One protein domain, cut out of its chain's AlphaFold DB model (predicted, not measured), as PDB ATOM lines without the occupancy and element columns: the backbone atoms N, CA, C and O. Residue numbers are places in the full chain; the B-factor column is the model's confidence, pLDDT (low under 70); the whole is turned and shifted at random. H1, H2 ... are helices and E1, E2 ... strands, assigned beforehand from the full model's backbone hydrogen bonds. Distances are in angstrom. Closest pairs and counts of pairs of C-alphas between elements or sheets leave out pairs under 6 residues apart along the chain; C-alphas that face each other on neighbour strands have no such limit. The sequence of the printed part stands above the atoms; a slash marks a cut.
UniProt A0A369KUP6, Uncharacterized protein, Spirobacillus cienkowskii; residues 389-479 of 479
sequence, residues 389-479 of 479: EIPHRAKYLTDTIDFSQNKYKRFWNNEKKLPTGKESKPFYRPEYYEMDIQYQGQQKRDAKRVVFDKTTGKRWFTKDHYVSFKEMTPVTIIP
ATOM      1  N   GLU A 389     -11.430   6.630  48.130       91.19
ATOM      2  CA  GLU A 389     -12.654   7.428  48.272       91.19
ATOM      3  C   GLU A 389     -13.930   6.573  48.193       91.19
ATOM      4  O   GLU A 389     -14.950   6.906  48.796       91.19
ATOM      5  N   ILE A 390     -13.859   5.446  47.479       93.62
ATOM      6  CA  ILE A 390     -14.916   4.438  47.398       93.62
ATOM      7  C   ILE A 390     -14.375   3.152  48.030       93.62
ATOM      8  O   ILE A 390     -13.419   2.588  47.492       93.62
ATOM      9  N   PRO A 391     -14.967   2.661  49.134       91.31
ATOM     10  CA  PRO A 391     -14.531   1.425  49.773       91.31
ATOM     11  C   PRO A 391     -14.588   0.241  48.804       91.31
ATOM     12  O   PRO A 391     -15.585   0.072  48.099       91.31
ATOM     13  N   HIS A 392     -13.576  -0.630  48.821       86.69
ATOM     14  CA  HIS A 392     -13.515  -1.812  47.947       86.69
ATOM     15  C   HIS A 392     -14.771  -2.691  48.041       86.69
ATOM     16  O   HIS A 392     -15.331  -3.074  47.018       86.69
ATOM     17  N   ARG A 393     -15.309  -2.885  49.254       88.81
ATOM     18  CA  ARG A 393     -16.574  -3.608  49.486       88.81
ATOM     19  C   ARG A 393     -17.769  -3.057  48.701       88.81
ATOM     20  O   ARG A 393     -18.654  -3.818  48.336       88.81
ATOM     21  N   ALA A 394     -17.811  -1.745  48.455       92.69
ATOM     22  CA  ALA A 394     -18.885  -1.128  47.685       92.69
ATOM     23  C   ALA A 394     -18.792  -1.545  46.214       92.69
ATOM     24  O   ALA A 394     -19.814  -1.852  45.616       92.69
ATOM     25  N   LYS A 395     -17.573  -1.603  45.657       90.25
ATOM     26  CA  LYS A 395     -17.330  -2.100  44.295       90.25
ATOM     27  C   LYS A 395     -17.737  -3.568  44.183       90.25
ATOM     28  O   LYS A 395     -18.657  -3.866  43.428       90.25
ATOM     29  N   TYR A 396     -17.191  -4.416  45.054       85.06
ATOM     30  CA  TYR A 396     -17.460  -5.856  45.075       85.06
ATOM     31  C   TYR A 396     -18.957  -6.195  45.118       85.06
ATOM     32  O   TYR A 396     -19.464  -6.859  44.221       85.06
ATOM     33  N   LEU A 397     -19.693  -5.656  46.104       86.81
ATOM     34  CA  LEU A 397     -21.135  -5.910  46.242       86.81
ATOM     35  C   LEU A 397     -21.925  -5.527  44.993       86.81
ATOM     36  O   LEU A 397     -22.996  -6.081  44.749       86.81
ATOM     37  N   THR A 398     -21.417  -4.553  44.238       88.56
ATOM     38  CA  THR A 398     -22.087  -4.054  43.046       88.56
ATOM     39  C   THR A 398     -21.745  -4.810  41.774       88.56
ATOM     40  O   THR A 398     -22.569  -4.841  40.864       88.56
ATOM     41  N   ASP A 399     -20.561  -5.416  41.709       85.38
ATOM     42  CA  ASP A 399     -20.147  -6.266  40.591       85.38
ATOM     43  C   ASP A 399     -20.863  -7.625  40.627       85.38
ATOM     44  O   ASP A 399     -21.156  -8.194  39.581       85.38
ATOM     45  N   THR A 400     -21.252  -8.097  41.815       82.94
ATOM     46  CA  THR A 400     -22.015  -9.342  42.003       82.94
ATOM     47  C   THR A 400     -23.539  -9.145  41.982       82.94
ATOM     48  O   THR A 400     -24.281 -10.029  42.419       82.94
ATOM     49  N   ILE A 401     -24.047  -7.974  41.571       83.31
ATOM     50  CA  ILE A 401     -25.499  -7.729  41.529       83.31
ATOM     51  C   ILE A 401     -26.130  -8.548  40.412       83.31
ATOM     52  O   ILE A 401     -25.873  -8.329  39.231       83.31
ATOM     53  N   ASP A 402     -27.081  -9.395  40.793       85.31
ATOM     54  CA  ASP A 402     -28.067  -9.922  39.864       85.31
ATOM     55  C   ASP A 402     -29.213  -8.908  39.703       85.31
ATOM     56  O   ASP A 402     -30.130  -8.835  40.529       85.31
ATOM     57  N   PHE A 403     -29.151  -8.105  38.635       81.25
ATOM     58  CA  PHE A 403     -30.160  -7.083  38.330       81.25
ATOM     59  C   PHE A 403     -31.541  -7.676  38.004       81.25
ATOM     60  O   PHE A 403     -32.527  -6.934  37.974       81.25
ATOM     61  N   SER A 404     -31.646  -8.991  37.774       80.56
ATOM     62  CA  SER A 404     -32.934  -9.654  37.548       80.56
ATOM     63  C   SER A 404     -33.750  -9.799  38.839       80.56
ATOM     64  O   SER A 404     -34.982  -9.833  38.797       80.56
ATOM     65  N   GLN A 405     -33.092  -9.806  40.003       82.19
ATOM     66  CA  GLN A 405     -33.755 -10.018  41.285       82.19
ATOM     67  C   GLN A 405     -34.453  -8.749  41.771       82.19
ATOM     68  O   GLN A 405     -33.842  -7.700  41.974       82.19
ATOM     69  N   ASN A 406     -35.747  -8.862  42.072       78.62
ATOM     70  CA  ASN A 406     -36.571  -7.749  42.551       78.62
ATOM     71  C   ASN A 406     -36.390  -7.453  44.058       78.62
ATOM     72  O   ASN A 406     -37.322  -7.025  44.732       78.62
ATOM     73  N   LYS A 407     -35.197  -7.725  44.608       92.00
ATOM     74  CA  LYS A 407     -34.897  -7.619  46.048       92.00
ATOM     75  C   LYS A 407     -34.423  -6.232  46.488       92.00
ATOM     76  O   LYS A 407     -34.350  -5.957  47.681       92.00
ATOM     77  N   TYR A 408     -34.061  -5.372  45.539       94.12
ATOM     78  CA  TYR A 408     -33.499  -4.057  45.829       94.12
ATOM     79  C   TYR A 408     -34.597  -3.007  45.985       94.12
ATOM     80  O   TYR A 408     -35.608  -3.023  45.282       94.12
ATOM     81  N   LYS A 409     -34.390  -2.058  46.902       95.94
ATOM     82  CA  LYS A 409     -35.350  -0.978  47.138       95.94
ATOM     83  C   LYS A 409     -35.210   0.076  46.043       95.94
ATOM     84  O   LYS A 409     -34.102   0.501  45.729       95.94
ATOM     85  N   ARG A 410     -36.334   0.524  45.481       96.69
ATOM     86  CA  ARG A 410     -36.346   1.625  44.511       96.69
ATOM     87  C   ARG A 410     -35.878   2.925  45.175       96.69
ATOM     88  O   ARG A 410     -36.390   3.298  46.232       96.69
ATOM     89  N   PHE A 411     -34.950   3.622  44.528       97.50
ATOM     90  CA  PHE A 411     -34.495   4.957  44.900       97.50
ATOM     91  C   PHE A 411     -35.172   5.992  43.996       97.50
ATOM     92  O   PHE A 411     -35.042   5.954  42.777       97.50
ATOM     93  N   TRP A 412     -35.927   6.921  44.577       96.25
ATOM     94  CA  TRP A 412     -36.771   7.833  43.792       96.25
ATOM     95  C   TRP A 412     -36.021   9.012  43.165       96.25
ATOM     96  O   TRP A 412     -36.542   9.631  42.243       96.25
ATOM     97  N   ASN A 413     -34.808   9.323  43.639       96.62
ATOM     98  CA  ASN A 413     -34.027  10.484  43.193       96.62
ATOM     99  C   ASN A 413     -34.829  11.810  43.233       96.62
ATOM    100  O   ASN A 413     -34.748  12.627  42.317       96.62
ATOM    101  N   ASN A 414     -35.607  12.034  44.302       95.88
ATOM    102  CA  ASN A 414     -36.480  13.212  44.449       95.88
ATOM    103  C   ASN A 414     -35.715  14.543  44.360       95.88
ATOM    104  O   ASN A 414     -36.219  15.516  43.806       95.88
ATOM    105  N   GLU A 415     -34.480  14.565  44.864       96.38
ATOM    106  CA  GLU A 415     -33.601  15.741  44.860       96.38
ATOM    107  C   GLU A 415     -32.870  15.951  43.524       96.38
ATOM    108  O   GLU A 415     -32.120  16.911  43.384       96.38
ATOM    109  N   LYS A 416     -33.076  15.066  42.535       95.56
ATOM    110  CA  LYS A 416     -32.463  15.131  41.196       95.56
ATOM    111  C   LYS A 416     -30.927  15.227  41.219       95.56
ATOM    112  O   LYS A 416     -30.332  15.826  40.328       95.56
ATOM    113  N   LYS A 417     -30.288  14.612  42.218       96.00
ATOM    114  CA  LYS A 417     -28.822  14.541  42.349       96.00
ATOM    115  C   LYS A 417     -28.181  13.561  41.367       96.00
ATOM    116  O   LYS A 417     -27.006  13.697  41.047       96.00
ATOM    117  N   LEU A 418     -28.947  12.578  40.892       95.75
ATOM    118  CA  LEU A 418     -28.550  11.674  39.811       95.75
ATOM    119  C   LEU A 418     -29.200  12.089  38.479       95.75
ATOM    120  O   LEU A 418     -30.254  12.738  38.502       95.75
ATOM    121  N   PRO A 419     -28.639  11.687  37.320       94.19
ATOM    122  CA  PRO A 419     -29.178  12.036  36.006       94.19
ATOM    123  C   PRO A 419     -30.676  11.722  35.865       94.19
ATOM    124  O   PRO A 419     -31.144  10.659  36.261       94.19
ATOM    125  N   THR A 420     -31.463  12.619  35.271       91.00
ATOM    126  CA  THR A 420     -32.922  12.412  35.128       91.00
ATOM    127  C   THR A 420     -33.337  11.857  33.760       91.00
ATOM    128  O   THR A 420     -34.527  11.721  33.489       91.00
ATOM    129  N   GLY A 421     -32.371  11.542  32.886       77.00
ATOM    130  CA  GLY A 421     -32.600  10.998  31.537       77.00
ATOM    131  C   GLY A 421     -33.089  12.015  30.496       77.00
ATOM    132  O   GLY A 421     -33.037  11.739  29.301       77.00
ATOM    133  N   LYS A 422     -33.500  13.217  30.921       66.31
ATOM    134  CA  LYS A 422     -34.156  14.206  30.051       66.31
ATOM    135  C   LYS A 422     -33.244  14.891  29.032       66.31
ATOM    136  O   LYS A 422     -33.755  15.417  28.053       66.31
ATOM    137  N   GLU A 423     -31.931  14.886  29.237       62.94
ATOM    138  CA  GLU A 423     -31.020  15.731  28.448       62.94
ATOM    139  C   GLU A 423     -30.437  15.046  27.203       62.94
ATOM    140  O   GLU A 423     -29.948  15.736  26.318       62.94
ATOM    141  N   SER A 424     -30.509  13.714  27.079       55.38
ATOM    142  CA  SER A 424     -29.878  13.005  25.946       55.38
ATOM    143  C   SER A 424     -30.728  11.929  25.269       55.38
ATOM    144  O   SER A 424     -30.448  11.583  24.122       55.38
ATOM    145  N   LYS A 425     -31.770  11.389  25.924       71.25
ATOM    146  CA  LYS A 425     -32.645  10.354  25.344       71.25
ATOM    147  C   LYS A 425     -34.088  10.529  25.845       71.25
ATOM    148  O   LYS A 425     -34.388  10.079  26.947       71.25
ATOM    149  N   PRO A 426     -35.015  11.111  25.058       72.38
ATOM    150  CA  PRO A 426     -36.376  11.439  25.519       72.38
ATOM    151  C   PRO A 426     -37.204  10.225  25.976       72.38
ATOM    152  O   PRO A 426     -38.163  10.377  26.730       72.38
ATOM    153  N   PHE A 427     -36.817   9.016  25.566       79.44
ATOM    154  CA  PHE A 427     -37.485   7.766  25.937       79.44
ATOM    155  C   PHE A 427     -36.835   7.039  27.120       79.44
ATOM    156  O   PHE A 427     -37.337   6.004  27.552       79.44
ATOM    157  N   TYR A 428     -35.734   7.562  27.662       80.88
ATOM    158  CA  TYR A 428     -35.018   6.931  28.760       80.88
ATOM    159  C   TYR A 428     -35.447   7.513  30.108       80.88
ATOM    160  O   TYR A 428     -35.168   8.673  30.416       80.88
ATOM    161  N   ARG A 429     -36.111   6.698  30.934       84.19
ATOM    162  CA  ARG A 429     -36.393   7.023  32.337       84.19
ATOM    163  C   ARG A 429     -35.530   6.120  33.217       84.19
ATOM    164  O   ARG A 429     -35.857   4.941  33.310       84.19
ATOM    165  N   PRO A 430     -34.443   6.632  33.826       89.81
ATOM    166  CA  PRO A 430     -33.582   5.806  34.660       89.81
ATOM    167  C   PRO A 430     -34.370   5.232  35.838       89.81
ATOM    168  O   PRO A 430     -35.133   5.938  36.505       89.81
ATOM    169  N   GLU A 431     -34.163   3.945  36.095       94.25
ATOM    170  CA  GLU A 431     -34.755   3.246  37.228       94.25
ATOM    171  C   GLU A 431     -33.680   3.001  38.276       94.25
ATOM    172  O   GLU A 431     -32.896   2.053  38.191       94.25
ATOM    173  N   TYR A 432     -33.634   3.888  39.269       96.06
ATOM    174  CA  TYR A 432     -32.652   3.799  40.335       96.06
ATOM    175  C   TYR A 432     -33.095   2.847  41.442       96.06
ATOM    176  O   TYR A 432     -34.239   2.876  41.907       96.06
ATOM    177  N   TYR A 433     -32.148   2.046  41.908       96.81
ATOM    178  CA  TYR A 433     -32.283   1.141  43.040       96.81
ATOM    179  C   TYR A 433     -31.115   1.343  43.999       96.81
ATOM    180  O   TYR A 433     -30.028   1.744  43.587       96.81
ATOM    181  N   GLU A 434     -31.340   1.086  45.283       96.75
ATOM    182  CA  GLU A 434     -30.327   1.230  46.326       96.75
ATOM    183  C   GLU A 434     -29.993  -0.094  47.010       96.75
ATOM    184  O   GLU A 434     -30.836  -0.984  47.161       96.75
ATOM    185  N   MET A 435     -28.751  -0.179  47.482       95.69
ATOM    186  CA  MET A 435     -28.268  -1.247  48.346       95.69
ATOM    187  C   MET A 435     -27.483  -0.710  49.544       95.69
ATOM    188  O   MET A 435     -26.781   0.304  49.462       95.69
ATOM    189  N   ASP A 436     -27.575  -1.439  50.651       95.50
ATOM    190  CA  ASP A 436     -26.811  -1.171  51.863       95.50
ATOM    191  C   ASP A 436     -25.418  -1.793  51.775       95.50
ATOM    192  O   ASP A 436     -25.263  -2.943  51.368       95.50
ATOM    193  N   ILE A 437     -24.398  -1.053  52.213       93.44
ATOM    194  CA  ILE A 437     -23.025  -1.560  52.283       93.44
ATOM    195  C   ILE A 437     -22.763  -2.023  53.716       93.44
ATOM    196  O   ILE A 437     -22.268  -1.260  54.556       93.44
ATOM    197  N   GLN A 438     -23.123  -3.273  53.994       89.44
ATOM    198  CA  GLN A 438     -22.973  -3.859  55.324       89.44
ATOM    199  C   GLN A 438     -21.495  -4.106  55.681       89.44
ATOM    200  O   GLN A 438     -20.641  -4.277  54.804       89.44
ATOM    201  N   TYR A 439     -21.161  -4.071  56.970       85.00
ATOM    202  CA  TYR A 439     -19.905  -4.608  57.508       85.00
ATOM    203  C   TYR A 439     -20.182  -5.536  58.691       85.00
ATOM    204  O   TYR A 439     -21.221  -5.453  59.342       85.00
ATOM    205  N   GLN A 440     -19.244  -6.440  58.964       81.88
ATOM    206  CA  GLN A 440     -19.369  -7.407  60.049       81.88
ATOM    207  C   GLN A 440     -19.478  -6.696  61.408       81.88
ATOM    208  O   GLN A 440     -18.707  -5.784  61.700       81.88
ATOM    209  N   GLY A 441     -20.453  -7.101  62.224       87.44
ATOM    210  CA  GLY A 441     -20.734  -6.485  63.529       87.44
ATOM    211  C   GLY A 441     -21.605  -5.225  63.470       87.44
ATOM    212  O   GLY A 441     -21.882  -4.613  64.500       87.44
ATOM    213  N   GLN A 442     -22.072  -4.828  62.287       87.12
ATOM    214  CA  GLN A 442     -22.964  -3.690  62.140       87.12
ATOM    215  C   GLN A 442     -24.367  -3.996  62.688       87.12
ATOM    216  O   GLN A 442     -25.111  -4.782  62.110       87.12
ATOM    217  N   GLN A 443     -24.752  -3.326  63.777       91.56
ATOM    218  CA  GLN A 443     -26.084  -3.481  64.383       91.56
ATOM    219  C   GLN A 443     -27.138  -2.509  63.831       91.56
ATOM    220  O   GLN A 443     -28.335  -2.755  63.949       91.56
ATOM    221  N   LYS A 444     -26.712  -1.386  63.238       93.62
ATOM    222  CA  LYS A 444     -27.596  -0.344  62.691       93.62
ATOM    223  C   LYS A 444     -27.225  -0.022  61.253       93.62
ATOM    224  O   LYS A 444     -26.052  -0.046  60.891       93.62
ATOM    225  N   ARG A 445     -28.220   0.334  60.440       91.62
ATOM    226  CA  ARG A 445     -28.033   0.747  59.043       91.62
ATOM    227  C   ARG A 445     -27.084   1.962  58.973       91.62
ATOM    228  O   ARG A 445     -27.345   2.975  59.609       91.62
ATOM    229  N   ASP A 446     -25.983   1.848  58.226       92.31
ATOM    230  CA  ASP A 446     -24.969   2.915  58.032       92.31
ATOM    231  C   ASP A 446     -25.538   3.994  57.090       92.31
ATOM    232  O   ASP A 446     -26.564   3.768  56.462       92.31
ATOM    233  N   ALA A 447     -24.889   5.142  56.924       95.06
ATOM    234  CA  ALA A 447     -25.229   6.147  55.911       95.06
ATOM    235  C   ALA A 447     -24.791   5.741  54.487       95.06
ATOM    236  O   ALA A 447     -25.251   6.312  53.497       95.06
ATOM    237  N   LYS A 448     -23.891   4.756  54.377       96.94
ATOM    238  CA  LYS A 448     -23.243   4.361  53.120       96.94
ATOM    239  C   LYS A 448     -24.135   3.482  52.241       96.94
ATOM    240  O   LYS A 448     -24.642   2.455  52.704       96.94
ATOM    241  N   ARG A 449     -24.283   3.844  50.965       97.25
ATOM    242  CA  ARG A 449     -25.075   3.096  49.968       97.25
ATOM    243  C   ARG A 449     -24.387   3.073  48.621       97.25
ATOM    244  O   ARG A 449     -23.596   3.964  48.310       97.25
ATOM    245  N   VAL A 450     -24.781   2.104  47.803       97.25
ATOM    246  CA  VAL A 450     -24.665   2.242  46.353       97.25
ATOM    247  C   VAL A 450     -26.053   2.404  45.764       97.25
ATOM    248  O   VAL A 450     -26.958   1.633  46.078       97.25
ATOM    249  N   VAL A 451     -26.204   3.420  44.922       97.44
ATOM    250  CA  VAL A 451     -27.358   3.587  44.045       97.44
ATOM    251  C   VAL A 451     -26.935   3.170  42.648       97.44
ATOM    252  O   VAL A 451     -25.866   3.560  42.188       97.44
ATOM    253  N   PHE A 452     -27.746   2.375  41.971       95.50
ATOM    254  CA  PHE A 452     -27.464   1.925  40.618       95.50
ATOM    255  C   PHE A 452     -28.683   2.086  39.725       95.50
ATOM    256  O   PHE A 452     -29.824   2.032  40.180       95.50
ATOM    257  N   ASP A 453     -28.420   2.307  38.448       94.00
ATOM    258  CA  ASP A 453     -29.421   2.382  37.401       94.00
ATOM    259  C   ASP A 453     -29.596   0.993  36.788       94.00
ATOM    260  O   ASP A 453     -28.673   0.455  36.172       94.00
ATOM    261  N   LYS A 454     -30.778   0.402  36.972       90.69
ATOM    262  CA  LYS A 454     -31.068  -0.969  36.540       90.69
ATOM    263  C   LYS A 454     -30.941  -1.153  35.027       90.69
ATOM    264  O   LYS A 454     -30.643  -2.256  34.581       90.69
ATOM    265  N   THR A 455     -31.162  -0.102  34.235       88.62
ATOM    266  CA  THR A 455     -31.152  -0.220  32.772       88.62
ATOM    267  C   THR A 455     -29.754  -0.044  32.182       88.62
ATOM    268  O   THR A 455     -29.416  -0.730  31.221       88.62
ATOM    269  N   THR A 456     -28.926   0.849  32.734       89.62
ATOM    270  CA  THR A 456     -27.559   1.087  32.219       89.62
ATOM    271  C   THR A 456     -26.466   0.347  32.981       89.62
ATOM    272  O   THR A 456     -25.339   0.275  32.499       89.62
ATOM    273  N   GLY A 457     -26.754  -0.154  34.184       90.31
ATOM    274  CA  GLY A 457     -25.756  -0.734  35.080       90.31
ATOM    275  C   GLY A 457     -24.796   0.293  35.691       90.31
ATOM    276  O   GLY A 457     -23.846  -0.103  36.367       90.31
ATOM    277  N   LYS A 458     -25.023   1.600  35.473       93.25
ATOM    278  CA  LYS A 458     -24.252   2.683  36.101       93.25
ATOM    279  C   LYS A 458     -24.500   2.729  37.603       93.25
ATOM    280  O   LYS A 458     -25.593   2.402  38.065       93.25
ATOM    281  N   ARG A 459     -23.483   3.132  38.367       95.56
ATOM    282  CA  ARG A 459     -23.470   3.007  39.831       95.56
ATOM    283  C   ARG A 459     -22.858   4.246  40.469       95.56
ATOM    284  O   ARG A 459     -21.906   4.817  39.943       95.56
ATOM    285  N   TRP A 460     -23.389   4.636  41.618       97.62
ATOM    286  CA  TRP A 460     -22.956   5.793  42.389       97.62
ATOM    287  C   TRP A 460     -22.868   5.436  43.868       97.62
ATOM    288  O   TRP A 460     -23.821   4.929  44.459       97.62
ATOM    289  N   PHE A 461     -21.730   5.737  44.479       97.88
ATOM    290  CA  PHE A 461     -21.509   5.572  45.909       97.88
ATOM    291  C   PHE A 461     -21.870   6.859  46.655       97.88
ATOM    292  O   PHE A 461     -21.448   7.945  46.262       97.88
ATOM    293  N   THR A 462     -22.610   6.729  47.755       97.94
ATOM    294  CA  THR A 462     -22.865   7.811  48.717       97.94
ATOM    295  C   THR A 462     -22.301   7.408  50.071       97.94
ATOM    296  O   THR A 462     -22.553   6.295  50.545       97.94
ATOM    297  N   LYS A 463     -21.579   8.321  50.729       96.88
ATOM    298  CA  LYS A 463     -21.040   8.114  52.086       96.88
ATOM    299  C   LYS A 463     -21.873   8.772  53.188       96.88
ATOM    300  O   LYS A 463     -21.662   8.479  54.359       96.88
ATOM    301  N   ASP A 464     -22.799   9.639  52.803       96.31
ATOM    302  CA  ASP A 464     -23.447  10.644  53.642       96.31
ATOM    303  C   ASP A 464     -24.973  10.633  53.457       96.31
ATOM    304  O   ASP A 464     -25.619  11.673  53.458       96.31
ATOM    305  N   HIS A 465     -25.562   9.439  53.308       96.69
ATOM    306  CA  HIS A 465     -27.014   9.255  53.240       96.69
ATOM    307  C   HIS A 465     -27.678  10.118  52.146       96.69
ATOM    308  O   HIS A 465     -28.629  10.857  52.399       96.69
ATOM    309  N   TYR A 466     -27.176   9.983  50.912       97.62
ATOM    310  CA  TYR A 466     -27.667  10.629  49.689       97.62
ATOM    311  C   TYR A 466     -27.397  12.141  49.609       97.62
ATOM    312  O   TYR A 466     -27.945  12.821  48.735       97.62
ATOM    313  N   VAL A 467     -26.542  12.694  50.480       97.44
ATOM    314  CA  VAL A 467     -26.128  14.102  50.385       97.44
ATOM    315  C   VAL A 467     -25.227  14.317  49.165       97.44
ATOM    316  O   VAL A 467     -25.484  15.245  48.399       97.44
ATOM    317  N   SER A 468     -24.267  13.423  48.918       97.31
ATOM    318  CA  SER A 468     -23.375  13.460  47.756       97.31
ATOM    319  C   SER A 468     -23.233  12.093  47.079       97.31
ATOM    320  O   SER A 468     -23.407  11.038  47.690       97.31
ATOM    321  N   PHE A 469     -22.916  12.111  45.783       97.81
ATOM    322  CA  PHE A 469     -22.742  10.906  44.976       97.81
ATOM    323  C   PHE A 469     -21.423  10.956  44.221       97.81
ATOM    324  O   PHE A 469     -21.099  11.958  43.586       97.81
ATOM    325  N   LYS A 470     -20.695   9.841  44.242       97.50
ATOM    326  CA  LYS A 470     -19.516   9.626  43.408       97.50
ATOM    327  C   LYS A 470     -19.779   8.494  42.424       97.50
ATOM    328  O   LYS A 470     -20.081   7.380  42.849       97.50
ATOM    329  N   GLU A 471     -19.671   8.774  41.125       96.31
ATOM    330  CA  GLU A 471     -19.812   7.746  40.085       96.31
ATOM    331  C   GLU A 471     -18.729   6.674  40.270       96.31
ATOM    332  O   GLU A 471     -17.547   6.966  40.473       96.31
ATOM    333  N   MET A 472     -19.158   5.418  40.251       95.00
ATOM    334  CA  MET A 472     -18.284   4.259  40.293       95.00
ATOM    335  C   MET A 472     -17.977   3.878  38.851       95.00
ATOM    336  O   MET A 472     -18.845   3.385  38.134       95.00
ATOM    337  N   THR A 473     -16.740   4.110  38.422       87.88
ATOM    338  CA  THR A 473     -16.270   3.605  37.132       87.88
ATOM    339  C   THR A 473     -16.348   2.075  37.146       87.88
ATOM    340  O   THR A 473     -15.879   1.481  38.128       87.88
ATOM    341  N   PRO A 474     -16.907   1.430  36.105       73.19
ATOM    342  CA  PRO A 474     -16.842  -0.020  35.991       73.19
ATOM    343  C   PRO A 474     -15.376  -0.449  36.062       73.19
ATOM    344  O   PRO A 474     -14.502   0.238  35.524       73.19
ATOM    345  N   VAL A 475     -15.100  -1.552  36.758       59.44
ATOM    346  CA  VAL A 475     -13.762  -2.141  36.738       59.44
ATOM    347  C   VAL A 475     -13.510  -2.541  35.290       59.44
ATOM    348  O   VAL A 475     -14.196  -3.410  34.755       59.44
ATOM    349  N   THR A 476     -12.601  -1.838  34.616       46.56
ATOM    350  CA  THR A 476     -12.146  -2.244  33.291       46.56
ATOM    351  C   THR A 476     -11.426  -3.564  33.505       46.56
ATOM    352  O   THR A 476     -10.324  -3.578  34.049       46.56
ATOM    353  N   ILE A 477     -12.083  -4.676  33.179       37.88
ATOM    354  CA  ILE A 477     -11.415  -5.971  33.102       37.88
ATOM    355  C   ILE A 477     -10.481  -5.824  31.904       37.88
ATOM    356  O   ILE A 477     -10.940  -5.815  30.762       37.88
ATOM    357  N   ILE A 478      -9.207  -5.539  32.172       31.94
ATOM    358  CA  ILE A 478      -8.178  -5.531  31.136       31.94
ATOM    359  C   ILE A 478      -8.038  -7.005  30.719       31.94
ATOM    360  O   ILE A 478      -7.786  -7.823  31.606       31.94
ATOM    361  N   PRO A 479      -8.335  -7.347  29.452       31.80
ATOM    362  CA  PRO A 479      -8.362  -8.728  28.978       31.80
ATOM    363  C   PRO A 479      -6.986  -9.390  28.974       31.80
ATOM    364  O   PRO A 479      -5.977  -8.655  28.848       31.80
TER     365      PRO A 479
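Overview. This is residues 389 to 479 of the 479 residues of an uncharacterized protein of Spirobacillus cienkowskii (UniProt A0A369KUP6). With little regular structure, this is a small twisted sheet of four strands with the short helix H1 over one face; long loops within residues 400 to 431 and 437 to 448 reach beyond opposite ends. The 91 printed residues, 25 in named elements, hold H1, then E1 to E4, a meander, each strand the antiparallel neighbour of the one before; the class is mixed. It is compact, radius of gyration of the C-alphas 13.6 A, spanning 45 by 38 by 27 A.

Along the chain. Find C-alpha 392 at (-13.515, -1.812, 47.947); H1 runs to 399, 10.9 A. E1 is 432 to 436, 13.8 A; E2 449 to 453, 13.3 A; E3 459 to 462, 10.1 A; E4 470 to 472, 6.3 A, ending at (-18.284, 4.259, 40.293).

Arrangement. Hairpins E1-E2, E2-E3 and E3-E4 show N 433 and O 452 at 2.9 A, N 451 and O 460 at 2.9 A, N 461 and O 470 at 2.8 A. H1, every O i to N i+4 pair within hydrogen-bond range, is on the sheet at height 9.2 A; its closest C-alphas to E2, Ala 394 and Val 450, are 6.8 A apart.

Size, cuts and confidence. The printed part has no cut; links H1-E1 and E1-E2 are long. Look for pLDDT under 70 at 422 to 424 and 475 to 479.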